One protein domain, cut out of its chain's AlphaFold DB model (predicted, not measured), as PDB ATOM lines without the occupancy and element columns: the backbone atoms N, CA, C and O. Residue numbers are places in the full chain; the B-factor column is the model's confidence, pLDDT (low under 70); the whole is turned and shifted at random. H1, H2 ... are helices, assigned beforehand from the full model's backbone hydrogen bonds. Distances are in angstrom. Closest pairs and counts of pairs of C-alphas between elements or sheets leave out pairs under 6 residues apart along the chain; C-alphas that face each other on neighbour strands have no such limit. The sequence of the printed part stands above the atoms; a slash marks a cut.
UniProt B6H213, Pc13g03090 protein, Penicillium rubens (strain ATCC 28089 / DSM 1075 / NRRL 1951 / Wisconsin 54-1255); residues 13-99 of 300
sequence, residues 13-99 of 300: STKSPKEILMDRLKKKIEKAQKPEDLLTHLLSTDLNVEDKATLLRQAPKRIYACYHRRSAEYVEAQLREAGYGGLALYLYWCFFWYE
ATOM      1  N   SER A  13     -28.005 -46.280   5.494       56.62
ATOM      2  CA  SER A  13     -27.446 -47.405   6.258       56.62
ATOM      3  C   SER A  13     -28.465 -48.464   6.708       56.62
ATOM      4  O   SER A  13     -28.069 -49.533   7.167       56.62
ATOM      5  N   THR A  14     -29.767 -48.209   6.540       66.88
ATOM      6  CA  THR A  14     -30.862 -49.130   6.911       66.88
ATOM      7  C   THR A  14     -31.597 -49.740   5.716       66.88
ATOM      8  O   THR A  14     -32.442 -50.616   5.904       66.88
ATOM      9  N   LYS A  15     -31.286 -49.310   4.486       75.75
ATOM     10  CA  LYS A  15     -31.951 -49.800   3.272       75.75
ATOM     11  C   LYS A  15     -31.418 -51.161   2.856       75.75
ATOM     12  O   LYS A  15     -30.211 -51.397   2.802       75.75
ATOM     13  N   SER A  16     -32.329 -52.043   2.475       85.19
ATOM     14  CA  SER A  16     -31.972 -53.312   1.857       85.19
ATOM     15  C   SER A  16     -31.214 -53.083   0.536       85.19
ATOM     16  O   SER A  16     -31.461 -52.093  -0.168       85.19
ATOM     17  N   PRO A  17     -30.340 -54.017   0.117       84.69
ATOM     18  CA  PRO A  17     -29.660 -53.940  -1.180       84.69
ATOM     19  C   PRO A  17     -30.622 -53.728  -2.360       84.69
ATOM     20  O   PRO A  17     -30.299 -53.029  -3.322       84.69
ATOM     21  N   LYS A  18     -31.837 -54.283  -2.257       84.06
ATOM     22  CA  LYS A  18     -32.909 -54.128  -3.241       84.06
ATOM     23  C   LYS A  18     -33.432 -52.689  -3.319       84.06
ATOM     24  O   LYS A  18     -33.603 -52.161  -4.416       84.06
ATOM     25  N   GLU A  19     -33.668 -52.037  -2.185       86.44
ATOM     26  CA  GLU A  19     -34.133 -50.642  -2.149       86.44
ATOM     27  C   GLU A  19     -33.082 -49.687  -2.715       86.44
ATOM     28  O   GLU A  19     -33.415 -48.796  -3.498       86.44
ATOM     29  N   ILE A  20     -31.804 -49.925  -2.406       89.81
ATOM     30  CA  ILE A  20     -30.682 -49.157  -2.962       89.81
ATOM     31  C   ILE A  20     -30.626 -49.311  -4.489       89.81
ATOM     32  O   ILE A  20     -30.447 -48.322  -5.211       89.81
ATOM     33  N   LEU A  21     -30.799 -50.538  -5.000       89.56
ATOM     34  CA  LEU A  21     -30.862 -50.802  -6.438       89.56
ATOM     35  C   LEU A  21     -32.032 -50.052  -7.088       89.56
ATOM     36  O   LEU A  21     -31.824 -49.341  -8.072       89.56
ATOM     37  N   MET A  22     -33.237 -50.157  -6.523       92.06
ATOM     38  CA  MET A  22     -34.424 -49.487  -7.054       92.06
ATOM     39  C   MET A  22     -34.287 -47.964  -7.040       92.06
ATOM     40  O   MET A  22     -34.600 -47.326  -8.041       92.06
ATOM     41  N   ASP A  23     -33.758 -47.360  -5.976       91.31
ATOM     42  CA  ASP A  23     -33.542 -45.909  -5.917       91.31
ATOM     43  C   ASP A  23     -32.501 -45.436  -6.944       91.31
ATOM     44  O   ASP A  23     -32.664 -44.383  -7.571       91.31
ATOM     45  N   ARG A  24     -31.453 -46.232  -7.188       91.81
ATOM     46  CA  ARG A  24     -30.484 -45.956  -8.259       91.81
ATOM     47  C   ARG A  24     -31.139 -46.028  -9.636       91.81
ATOM     48  O   ARG A  24     -30.846 -45.190 -10.489       91.81
ATOM     49  N   LEU A  25     -31.999 -47.017  -9.863       92.25
ATOM     50  CA  LEU A  25     -32.717 -47.178 -11.126       92.25
ATOM     51  C   LEU A  25     -33.717 -46.044 -11.353       92.25
ATOM     52  O   LEU A  25     -33.729 -45.486 -12.445       92.25
ATOM     53  N   LYS A  26     -34.460 -45.619 -10.326       91.06
ATOM     54  CA  LYS A  26     -35.357 -44.450 -10.388       91.06
ATOM     55  C   LYS A  26     -34.630 -43.199 -10.891       91.06
ATOM     56  O   LYS A  26     -35.038 -42.599 -11.881       91.06
ATOM     57  N   LYS A  27     -33.474 -42.882 -10.298       91.56
ATOM     58  CA  LYS A  27     -32.629 -41.750 -10.727       91.56
ATOM     59  C   LYS A  27     -32.136 -41.877 -12.175       91.56
ATOM     60  O   LYS A  27     -31.895 -40.871 -12.841       91.56
ATOM     61  N   LYS A  28     -31.948 -43.103 -12.680       91.25
ATOM     62  CA  LYS A  28     -31.583 -43.338 -14.087       91.25
ATOM     63  C   LYS A  28     -32.776 -43.109 -15.015       91.25
ATOM     64  O   LYS A  28     -32.633 -42.382 -15.997       91.25
ATOM     65  N   ILE A  29     -33.945 -43.668 -14.692       94.38
ATOM     66  CA  ILE A  29     -35.148 -43.543 -15.533       94.38
ATOM     67  C   ILE A  29     -35.712 -42.118 -15.541       94.38
ATOM     68  O   ILE A  29     -36.347 -41.731 -16.515       94.38
ATOM     69  N   GLU A  30     -35.419 -41.291 -14.532       93.94
ATOM     70  CA  GLU A  30     -35.761 -39.860 -14.528       93.94
ATOM     71  C   GLU A  30     -35.236 -39.110 -15.754       93.94
ATOM     72  O   GLU A  30     -35.808 -38.087 -16.131       93.94
ATOM     73  N   LYS A  31     -34.170 -39.608 -16.391       94.19
ATOM     74  CA  LYS A  31     -33.576 -39.030 -17.603       94.19
ATOM     75  C   LYS A  31     -34.109 -39.640 -18.899       94.19
ATOM     76  O   LYS A  31     -33.819 -39.087 -19.958       94.19
ATOM     77  N   ALA A  32     -34.909 -40.708 -18.829       96.38
ATOM     78  CA  ALA A  32     -35.485 -41.374 -19.996       96.38
ATOM     79  C   ALA A  32     -36.294 -40.386 -20.846       96.38
ATOM     80  O   ALA A  32     -37.053 -39.567 -20.317       96.38
ATOM     81  N   GLN A  33     -36.103 -40.431 -22.156       96.69
ATOM     82  CA  GLN A  33     -36.802 -39.596 -23.129       96.69
ATOM     83  C   GLN A  33     -37.824 -40.393 -23.923       96.69
ATOM     84  O   GLN A  33     -38.813 -39.820 -24.356       96.69
ATOM     85  N   LYS A  34     -37.617 -41.702 -24.074       96.62
ATOM     86  CA  LYS A  34     -38.489 -42.595 -24.836       96.62
ATOM     87  C   LYS A  34     -38.623 -43.961 -24.146       96.62
ATOM     88  O   LYS A  34     -37.755 -44.319 -23.347       96.62
ATOM     89  N   PRO A  35     -39.681 -44.734 -24.441       96.94
ATOM     90  CA  PRO A  35     -39.886 -46.072 -23.886       96.94
ATOM     91  C   PRO A  35     -38.673 -47.012 -23.967       96.94
ATOM     92  O   PRO A  35     -38.414 -47.740 -23.008       96.94
ATOM     93  N   GLU A  36     -37.891 -46.992 -25.054       97.62
ATOM     94  CA  GLU A  36     -36.732 -47.888 -25.218       97.62
ATOM     95  C   GLU A  36     -35.631 -47.633 -24.191       97.62
ATOM     96  O   GLU A  36     -34.876 -48.550 -23.871       97.62
ATOM     97  N   ASP A  37     -35.558 -46.427 -23.626       97.19
ATOM     98  CA  ASP A  37     -34.571 -46.102 -22.593       97.19
ATOM     99  C   ASP A  37     -34.807 -46.922 -21.310       97.19
ATOM    100  O   ASP A  37     -33.905 -47.069 -20.485       97.19
ATOM    101  N   LEU A  38     -36.006 -47.495 -21.142       96.62
ATOM    102  CA  LEU A  38     -36.327 -48.402 -20.042       96.62
ATOM    103  C   LEU A  38     -35.981 -49.863 -20.349       96.62
ATOM    104  O   LEU A  38     -35.896 -50.668 -19.421       96.62
ATOM    105  N   LEU A  39     -35.778 -50.231 -21.618       96.44
ATOM    106  CA  LEU A  39     -35.789 -51.627 -22.060       96.44
ATOM    107  C   LEU A  39     -34.722 -52.478 -21.362       96.44
ATOM    108  O   LEU A  39     -35.022 -53.569 -20.886       96.44
ATOM    109  N   THR A  40     -33.508 -51.945 -21.209       95.81
ATOM    110  CA  THR A  40     -32.412 -52.642 -20.508       95.81
ATOM    111  C   THR A  40     -32.800 -53.010 -19.071       95.81
ATOM    112  O   THR A  40     -32.422 -54.062 -18.565       95.81
ATOM    113  N   HIS A  41     -33.583 -52.161 -18.405       95.62
ATOM    114  CA  HIS A  41     -34.047 -52.409 -17.041       95.62
ATOM    115  C   HIS A  41     -35.245 -53.360 -17.012       95.62
ATOM    116  O   HIS A  41     -35.310 -54.244 -16.162       95.62
ATOM    117  N   LEU A  42     -36.164 -53.237 -17.970       96.69
ATOM    118  CA  LEU A  42     -37.329 -54.116 -18.072       96.69
ATOM    119  C   LEU A  42     -36.964 -55.549 -18.490       96.69
ATOM    120  O   LEU A  42     -37.663 -56.491 -18.123       96.69
ATOM    121  N   LEU A  43     -35.854 -55.739 -19.200       96.75
ATOM    122  CA  LEU A  43     -35.337 -57.057 -19.575       96.75
ATOM    123  C   LEU A  43     -34.308 -57.618 -18.584       96.75
ATOM    124  O   LEU A  43     -33.920 -58.775 -18.710       96.75
ATOM    125  N   SER A  44     -33.895 -56.846 -17.574       94.69
ATOM    126  CA  SER A  44     -32.950 -57.318 -16.557       94.69
ATOM    127  C   SER A  44     -33.523 -58.496 -15.763       94.69
ATOM    128  O   SER A  44     -34.698 -58.502 -15.386       94.69
ATOM    129  N   THR A  45     -32.675 -59.481 -15.478       93.25
ATOM    130  CA  THR A  45     -32.970 -60.616 -14.594       93.25
ATOM    131  C   THR A  45     -32.875 -60.259 -13.111       93.25
ATOM    132  O   THR A  45     -33.356 -61.016 -12.275       93.25
ATOM    133  N   ASP A  46     -32.287 -59.106 -12.780       91.62
ATOM    134  CA  ASP A  46     -32.067 -58.662 -11.396       91.62
ATOM    135  C   ASP A  46     -33.346 -58.111 -10.750       91.62
ATOM    136  O   ASP A  46     -33.396 -57.877  -9.542       91.62
ATOM    137  N   LEU A  47     -34.378 -57.873 -11.562       93.56
ATOM    138  CA  LEU A  47     -35.654 -57.309 -11.145       93.56
ATOM    139  C   LEU A  47     -36.770 -58.324 -11.336       93.56
ATOM    140  O   LEU A  47     -36.891 -58.959 -12.388       93.56
ATOM    141  N   ASN A  48     -37.648 -58.417 -10.341       94.19
ATOM    142  CA  ASN A  48     -38.883 -59.166 -10.504       94.19
ATOM    143  C   ASN A  48     -39.916 -58.346 -11.307       94.19
ATOM    144  O   ASN A  48     -39.705 -57.178 -11.641       94.19
ATOM    145  N   VAL A  49     -41.046 -58.968 -11.647       94.06
ATOM    146  CA  VAL A  49     -42.092 -58.326 -12.463       94.06
ATOM    147  C   VAL A  49     -42.678 -57.081 -11.780       94.06
ATOM    148  O   VAL A  49     -42.902 -56.079 -12.453       94.06
ATOM    149  N   GLU A  50     -42.864 -57.098 -10.458       94.25
ATOM    150  CA  GLU A  50     -43.412 -55.950  -9.716       94.25
ATOM    151  C   GLU A  50     -42.442 -54.761  -9.696       94.25
ATOM    152  O   GLU A  50     -42.848 -53.607  -9.856       94.25
ATOM    153  N   ASP A  51     -41.143 -55.029  -9.567       94.81
ATOM    154  CA  ASP A  51     -40.107 -54.000  -9.626       94.81
ATOM    155  C   ASP A  51     -40.103 -53.330 -11.009       94.81
ATOM    156  O   ASP A  51     -40.069 -52.103 -11.118       94.81
ATOM    157  N   LYS A  52     -40.235 -54.121 -12.081       96.38
ATOM    158  CA  LYS A  52     -40.329 -53.623 -13.462       96.38
ATOM    159  C   LYS A  52     -41.606 -52.810 -13.703       96.38
ATOM    160  O   LYS A  52     -41.540 -51.737 -14.303       96.38
ATOM    161  N   ALA A  53     -42.752 -53.264 -13.192       95.31
ATOM    162  CA  ALA A  53     -44.004 -52.508 -13.241       95.31
ATOM    163  C   ALA A  53     -43.894 -51.183 -12.466       95.31
ATOM    164  O   ALA A  53     -44.388 -50.144 -12.909       95.31
ATOM    165  N   THR A  54     -43.176 -51.189 -11.340       94.75
ATOM    166  CA  THR A  54     -42.875 -49.979 -10.567       94.75
ATOM    167  C   THR A  54     -42.023 -48.991 -11.363       94.75
ATOM    168  O   THR A  54     -42.312 -47.794 -11.332       94.75
ATOM    169  N   LEU A  55     -41.029 -49.464 -12.128       95.88
ATOM    170  CA  LEU A  55     -40.245 -48.599 -13.019       95.88
ATOM    171  C   LEU A  55     -41.117 -47.944 -14.094       95.88
ATOM    172  O   LEU A  55     -41.002 -46.739 -14.294       95.88
ATOM    173  N   LEU A  56     -42.019 -48.694 -14.740       96.00
ATOM    174  CA  LEU A  56     -42.977 -48.124 -15.699       96.00
ATOM    175  C   LEU A  56     -43.840 -47.044 -15.031       96.00
ATOM    176  O   LEU A  56     -43.918 -45.909 -15.500       96.00
ATOM    177  N   ARG A  57     -44.426 -47.348 -13.871       93.31
ATOM    178  CA  ARG A  57     -45.290 -46.414 -13.130       93.31
ATOM    179  C   ARG A  57     -44.588 -45.105 -12.758       93.31
ATOM    180  O   ARG A  57     -45.223 -44.057 -12.735       93.31
ATOM    181  N   GLN A  58     -43.300 -45.175 -12.431       93.69
ATOM    182  CA  GLN A  58     -42.505 -44.030 -11.977       93.69
ATOM    183  C   GLN A  58     -41.754 -43.327 -13.109       93.69
ATOM    184  O   GLN A  58     -41.117 -42.299 -12.875       93.69
ATOM    185  N   ALA A  59     -41.818 -43.854 -14.330       95.69
ATOM    186  CA  ALA A  59     -41.136 -43.254 -15.455       95.69
ATOM    187  C   ALA A  59     -41.717 -41.868 -15.805       95.69
ATOM    188  O   ALA A  59     -42.912 -41.611 -15.610       95.69
ATOM    189  N   PRO A  60     -40.897 -40.950 -16.347       95.12
ATOM    190  CA  PRO A  60     -41.350 -39.606 -16.682       95.12
ATOM    191  C   PRO A  60     -42.490 -39.612 -17.704       95.12
ATOM    192  O   PRO A  60     -42.344 -40.183 -18.777       95.12
ATOM    193  N   LYS A  61     -43.579 -38.873 -17.442       93.81
ATOM    194  CA  LYS A  61     -44.777 -38.834 -18.312       93.81
ATOM    195  C   LYS A  61     -44.491 -38.600 -19.802       93.81
ATOM    196  O   LYS A  61     -45.225 -39.097 -20.644       93.81
ATOM    197  N   ARG A  62     -43.423 -37.861 -20.128       94.31
ATOM    198  CA  ARG A  62     -43.009 -37.574 -21.513       94.31
ATOM    199  C   ARG A  62     -42.762 -38.831 -22.350       94.31
ATOM    200  O   ARG A  62     -43.056 -38.802 -23.535       94.31
ATOM    201  N   ILE A  63     -42.322 -39.938 -21.742       95.50
ATOM    202  CA  ILE A  63     -42.101 -41.186 -22.486       95.50
ATOM    203  C   ILE A  63     -43.419 -41.808 -22.974       95.50
ATOM    204  O   ILE A  63     -43.413 -42.630 -23.883       95.50
ATOM    205  N   TYR A  64     -44.549 -41.407 -22.385       95.25
ATOM    206  CA  TYR A  64     -45.893 -41.871 -22.730       95.25
ATOM    207  C   TYR A  64     -46.615 -40.944 -23.716       95.25
ATOM    208  O   TYR A  64     -47.821 -41.060 -23.920       95.25
ATOM    209  N   ALA A  65     -45.898 -40.001 -24.332       92.69
ATOM    210  CA  ALA A  65     -46.476 -39.113 -25.326       92.69
ATOM    211  C   ALA A  65     -46.834 -39.856 -26.626       92.69
ATOM    212  O   ALA A  65     -46.161 -40.801 -27.039       92.69
ATOM    213  N   CYS A  66     -47.868 -39.380 -27.325       90.12
ATOM    214  CA  CYS A  66     -48.418 -40.031 -28.521       90.12
ATOM    215  C   CYS A  66     -47.419 -40.190 -29.683       90.12
ATOM    216  O   CYS A  66     -47.571 -41.087 -30.510       90.12
ATOM    217  N   TYR A  67     -46.365 -39.375 -29.760       92.38
ATOM    218  CA  TYR A  67     -45.323 -39.524 -30.782       92.38
ATOM    219  C   TYR A  67     -44.360 -40.698 -30.509       92.38
ATOM    220  O   TYR A  67     -43.596 -41.073 -31.395       92.38
ATOM    221  N   HIS A  68     -44.434 -41.337 -29.335       95.75
ATOM    222  CA  HIS A  68     -43.657 -42.533 -28.992       95.75
ATOM    223  C   HIS A  68     -44.348 -43.861 -29.335       95.75
ATOM    224  O   HIS A  68     -43.853 -44.915 -28.947       95.75
ATOM    225  N   ARG A  69     -45.447 -43.864 -30.101       95.00
ATOM    226  CA  ARG A  69     -46.179 -45.100 -30.454       95.00
ATOM    227  C   ARG A  69     -45.291 -46.205 -31.028       95.00
ATOM    228  O   ARG A  69     -45.281 -47.307 -30.501       95.00
ATOM    229  N   ARG A  70     -44.475 -45.905 -32.045       96.50
ATOM    230  CA  ARG A  70     -43.568 -46.903 -32.659       96.50
ATOM    231  C   ARG A  70     -42.534 -47.452 -31.675       96.50
ATOM    232  O   ARG A  70     -42.194 -48.627 -31.713       96.50
ATOM    233  N   SER A  71     -42.048 -46.581 -30.801       97.12
ATOM    234  CA  SER A  71     -41.095 -46.915 -29.749       97.12
ATOM    235  C   SER A  71     -41.715 -47.876 -28.727       97.12
ATOM    236  O   SER A  71     -41.125 -48.894 -28.373       97.12
ATOM    237  N   ALA A  72     -42.955 -47.611 -28.320       97.00
ATOM    238  CA  ALA A  72     -43.711 -48.486 -27.440       97.00
ATOM    239  C   ALA A  72     -44.034 -49.844 -28.082       97.00
ATOM    240  O   ALA A  72     -43.924 -50.857 -27.403       97.00
ATOM    241  N   GLU A  73     -44.356 -49.890 -29.379       97.50
ATOM    242  CA  GLU A  73     -44.566 -51.150 -30.115       97.50
ATOM    243  C   GLU A  73     -43.282 -51.983 -30.198       97.50
ATOM    244  O   GLU A  73     -43.320 -53.207 -30.079       97.50
ATOM    245  N   TYR A  74     -42.129 -51.327 -30.347       98.12
ATOM    246  CA  TYR A  74     -40.838 -52.000 -30.270       98.12
ATOM    247  C   TYR A  74     -40.593 -52.583 -28.868       98.12
ATOM    248  O   TYR A  74     -40.264 -53.762 -28.745       98.12
ATOM    249  N   VAL A  75     -40.825 -51.806 -27.804       98.12
ATOM    250  CA  VAL A  75     -40.713 -52.302 -26.419       98.12
ATOM    251  C   VAL A  75     -41.706 -53.437 -26.148       98.12
ATOM    252  O   VAL A  75     -41.321 -54.426 -25.530       98.12
ATOM    253  N   GLU A  76     -42.949 -53.353 -26.638       97.56
ATOM    254  CA  GLU A  76     -43.941 -54.435 -26.564       97.56
ATOM    255  C   GLU A  76     -43.373 -55.730 -27.149       97.56
ATOM    256  O   GLU A  76     -43.397 -56.763 -26.478       97.56
ATOM    257  N   ALA A  77     -42.854 -55.681 -28.379       97.75
ATOM    258  CA  ALA A  77     -42.317 -56.856 -29.056       97.75
ATOM    259  C   ALA A  77     -41.192 -57.510 -28.241       97.75
ATOM    260  O   ALA A  77     -41.217 -58.718 -28.017       97.75
ATOM    261  N   GLN A  78     -40.265 -56.700 -27.724       98.31
ATOM    262  CA  GLN A  78     -39.146 -57.172 -26.907       98.31
ATOM    263  C   GLN A  78     -39.604 -57.769 -25.567       98.31
ATOM    264  O   GLN A  78     -39.113 -58.816 -25.148       98.31
ATOM    265  N   LEU A  79     -40.584 -57.150 -24.899       97.38
ATOM    266  CA  LEU A  79     -41.162 -57.696 -23.669       97.38
ATOM    267  C   LEU A  79     -41.860 -59.031 -23.922       97.38
ATOM    268  O   LEU A  79     -41.707 -59.958 -23.132       97.38
ATOM    269  N   ARG A  80     -42.616 -59.151 -25.016       95.31
ATOM    270  CA  ARG A  80     -43.322 -60.389 -25.369       95.31
ATOM    271  C   ARG A  80     -42.360 -61.517 -25.723       95.31
ATOM    272  O   ARG A  80     -42.564 -62.629 -25.245       95.31
ATOM    273  N   GLU A  81     -41.315 -61.225 -26.492       96.62
ATOM    274  CA  GLU A  81     -40.259 -62.184 -26.834       96.62
ATOM    275  C   GLU A  81     -39.552 -62.719 -25.578       96.62
ATOM    276  O   GLU A  81     -39.304 -63.915 -25.462       96.62
ATOM    277  N   ALA A  82     -39.341 -61.859 -24.579       96.38
ATOM    278  CA  ALA A  82     -38.761 -62.232 -23.291       96.38
ATOM    279  C   ALA A  82     -39.758 -62.869 -22.293       96.38
ATOM    280  O   ALA A  82     -39.408 -63.091 -21.134       96.38
ATOM    281  N   GLY A  83     -41.006 -63.141 -22.693       94.19
ATOM    282  CA  GLY A  83     -42.028 -63.742 -21.823       94.19
ATOM    283  C   GLY A  83     -42.679 -62.778 -20.820       94.19
ATOM    284  O   GLY A  83     -43.444 -63.199 -19.956       94.19
ATOM    285  N   TYR A  84     -42.442 -61.473 -20.946       95.19
ATOM    286  CA  TYR A  84     -42.995 -60.416 -20.095       95.19
ATOM    287  C   TYR A  84     -44.257 -59.762 -20.683       95.19
ATOM    288  O   TYR A  84     -44.437 -58.545 -20.614       95.19
ATOM    289  N   GLY A  85     -45.174 -60.563 -21.230       92.88
ATOM    290  CA  GLY A  85     -46.416 -60.065 -21.838       92.88
ATOM    291  C   GLY A  85     -47.275 -59.195 -20.906       92.88
ATOM    292  O   GLY A  85     -47.844 -58.200 -21.349       92.88
ATOM    293  N   GLY A  86     -47.305 -59.499 -19.603       93.44
ATOM    294  CA  GLY A  86     -47.994 -58.666 -18.608       93.44
ATOM    295  C   GLY A  86     -47.387 -57.264 -18.455       93.44
ATOM    296  O   GLY A  86     -48.116 -56.289 -18.298       93.44
ATOM    297  N   LEU A  87     -46.063 -57.120 -18.591       96.06
ATOM    298  CA  LEU A  87     -45.420 -55.799 -18.585       96.06
ATOM    299  C   LEU A  87     -45.730 -55.004 -19.852       96.06
ATOM    300  O   LEU A  87     -45.811 -53.781 -19.785       96.06
ATOM    301  N   ALA A  88     -45.937 -55.674 -20.988       96.25
ATOM    302  CA  ALA A  88     -46.385 -55.004 -22.202       96.25
ATOM    303  C   ALA A  88     -47.793 -54.409 -22.019       96.25
ATOM    304  O   ALA A  88     -48.028 -53.258 -22.378       96.25
ATOM    305  N   LEU A  89     -48.710 -55.134 -21.372       95.81
ATOM    306  CA  LEU A  89     -50.014 -54.576 -21.001       95.81
ATOM    307  C   LEU A  89     -49.884 -53.422 -19.992       95.81
ATOM    308  O   LEU A  89     -50.570 -52.407 -20.124       95.81
ATOM    309  N   TYR A  90     -48.958 -53.527 -19.034       95.81
ATOM    310  CA  TYR A  90     -48.663 -52.451 -18.082       95.81
ATOM    311  C   TYR A  90     -48.116 -51.188 -18.757       95.81
ATOM    312  O   TYR A  90     -48.499 -50.074 -18.396       95.81
ATOM    313  N   LEU A  91     -47.263 -51.340 -19.771       96.56
ATOM    314  CA  LEU A  91     -46.792 -50.235 -20.602       96.56
ATOM    315  C   LEU A  91     -47.984 -49.498 -21.227       96.56
ATOM    316  O   LEU A  91     -48.082 -48.275 -21.115       96.56
ATOM    317  N   TYR A  92     -48.920 -50.236 -21.827       96.06
ATOM    318  CA  TYR A  92     -50.112 -49.648 -22.433       96.06
ATOM    319  C   TYR A  92     -51.084 -49.054 -21.417       96.06
ATOM    320  O   TYR A  92     -51.714 -48.046 -21.724       96.06
ATOM    321  N   TRP A  93     -51.164 -49.594 -20.200       94.00
ATOM    322  CA  TRP A  93     -51.881 -48.951 -19.096       94.00
ATOM    323  C   TRP A  93     -51.293 -47.573 -18.771       94.00
ATOM    324  O   TRP A  93     -52.032 -46.603 -18.608       94.00
ATOM    325  N   CYS A  94     -49.963 -47.451 -18.722       94.12
ATOM    326  CA  CYS A  94     -49.314 -46.156 -18.528       94.12
ATOM    327  C   CYS A  94     -49.594 -45.199 -19.697       94.12
ATOM    328  O   CYS A  94     -49.994 -44.062 -19.451       94.12
ATOM    329  N   PHE A  95     -49.468 -45.648 -20.950       94.00
ATOM    330  CA  PHE A  95     -49.861 -44.833 -22.109       94.00
ATOM    331  C   PHE A  95     -51.319 -44.391 -22.024       94.00
ATOM    332  O   PHE A  95     -51.612 -43.220 -22.228       94.00
ATOM    333  N   PHE A  96     -52.222 -45.296 -21.661       91.44
ATOM    334  CA  PHE A  96     -53.634 -44.987 -21.526       91.44
ATOM    335  C   PHE A  96     -53.869 -43.866 -20.502       91.44
ATOM    336  O   PHE A  96     -54.591 -42.919 -20.777       91.44
ATOM    337  N   TRP A  97     -53.212 -43.865 -19.347       88.88
ATOM    338  CA  TRP A  97     -53.468 -42.813 -18.355       88.88
ATOM    339  C   TRP A  97     -52.671 -41.519 -18.540       88.88
ATOM    340  O   TRP A  97     -53.028 -40.505 -17.936       88.88
ATOM    341  N   TYR A  98     -51.603 -41.533 -19.340       88.00
ATOM    342  CA  TYR A  98     -50.739 -40.365 -19.543       88.00
ATOM    343  C   TYR A  98     -50.857 -39.719 -20.931       88.00
ATOM    344  O   TYR A  98     -50.510 -38.545 -21.065       88.00
ATOM    345  N   GLU A  99     -51.366 -40.428 -21.939       80.56
ATOM    346  CA  GLU A  99     -51.798 -39.834 -23.208       80.56
ATOM    347  C   GLU A  99     -53.070 -39.006 -22.960       80.56
ATOM    348  O   GLU A  99     -53.897 -39.357 -22.114       80.56
TER     349      GLU A  99
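What this domain is: This is residues 13 to 99 of the 300 residues of the protein "Pc13g03090 protein" of Penicillium rubens (strain ATCC 28089 / DSM 1075 / NRRL 1951 / Wisconsin 54-1255) (UniProt B6H213). Four helices, H2, H3, H5 and H6, stand side by side as a small bundle of two helical hairpins, with the short H4 at one end; H1 packs on H3 and reaches outward, its side making the long axis. The printed part has 87 residues with six named helices, H1 to H6 in chain order, and no named strand; the class is all helix. It is compact, with a radius of gyration of the C-alphas of 12.6 A, yet elongated, spanning 42 by 26 by 18 A.

Where its parts are: H1, residues 17 to 29, begins at C-alpha 17 (-29.660, -53.940, -1.180) and is 18.6 A long. H2 is residues 35 to 42, H3 residues 49 to 58 and H4 residues 61 to 64. H5, residues 66 to 81, is 23.7 A long with a kink of 29 degrees near residue 73. H6, residues 85 to 98, is 20.3 A long and ends at C-alpha 98 (-50.739, -40.365, -19.543).

How they stand to each other: H1 touches H3 at a steep tilt of 39 degrees, closest at the C-alphas of Lys 26 and Leu 55, 6.9 A. The hairpin H2 and H3 only just touches, with 3 pairs of C-alphas within 8 A, closest Leu 42 and Lys 52 at 5.5 A. H2 touches H5, the same way at 27 degrees, a shallow tilt, with C-alphas 35 and 72 closest at 5.8 A. H3 touches H6, the same way at a shallow tilt of 16 degrees, closest at C-alphas 53 and 87, 6.4 A. In the hairpin H5 and H6, residues 85 to 91 of H6 touch H5, opposite ways at a shallow tilt of 14 degrees, with C-alphas 76 and 88 closest at 5.0 A. H4 touches residues 94 to 98 of H6, closest at C-alphas 64 and 95, 5.0 A. H3 and H5 are apart. Every O i to N i+4 pair is within hydrogen-bond range in H1, H3 and H6; H5 has 10 of 12, H2 has 1 of 4 beside 4 of 5 O i to N i+3 pairs, and H4 is too short for such a pair.

The domain as a whole: The C-alphas farthest apart, of Ser 13 and Arg 70, are 42.1 A apart. The printed part has no cut and no long link. Mean pLDDT of the printed part is 93.1, with residues 13 to 14 under 70.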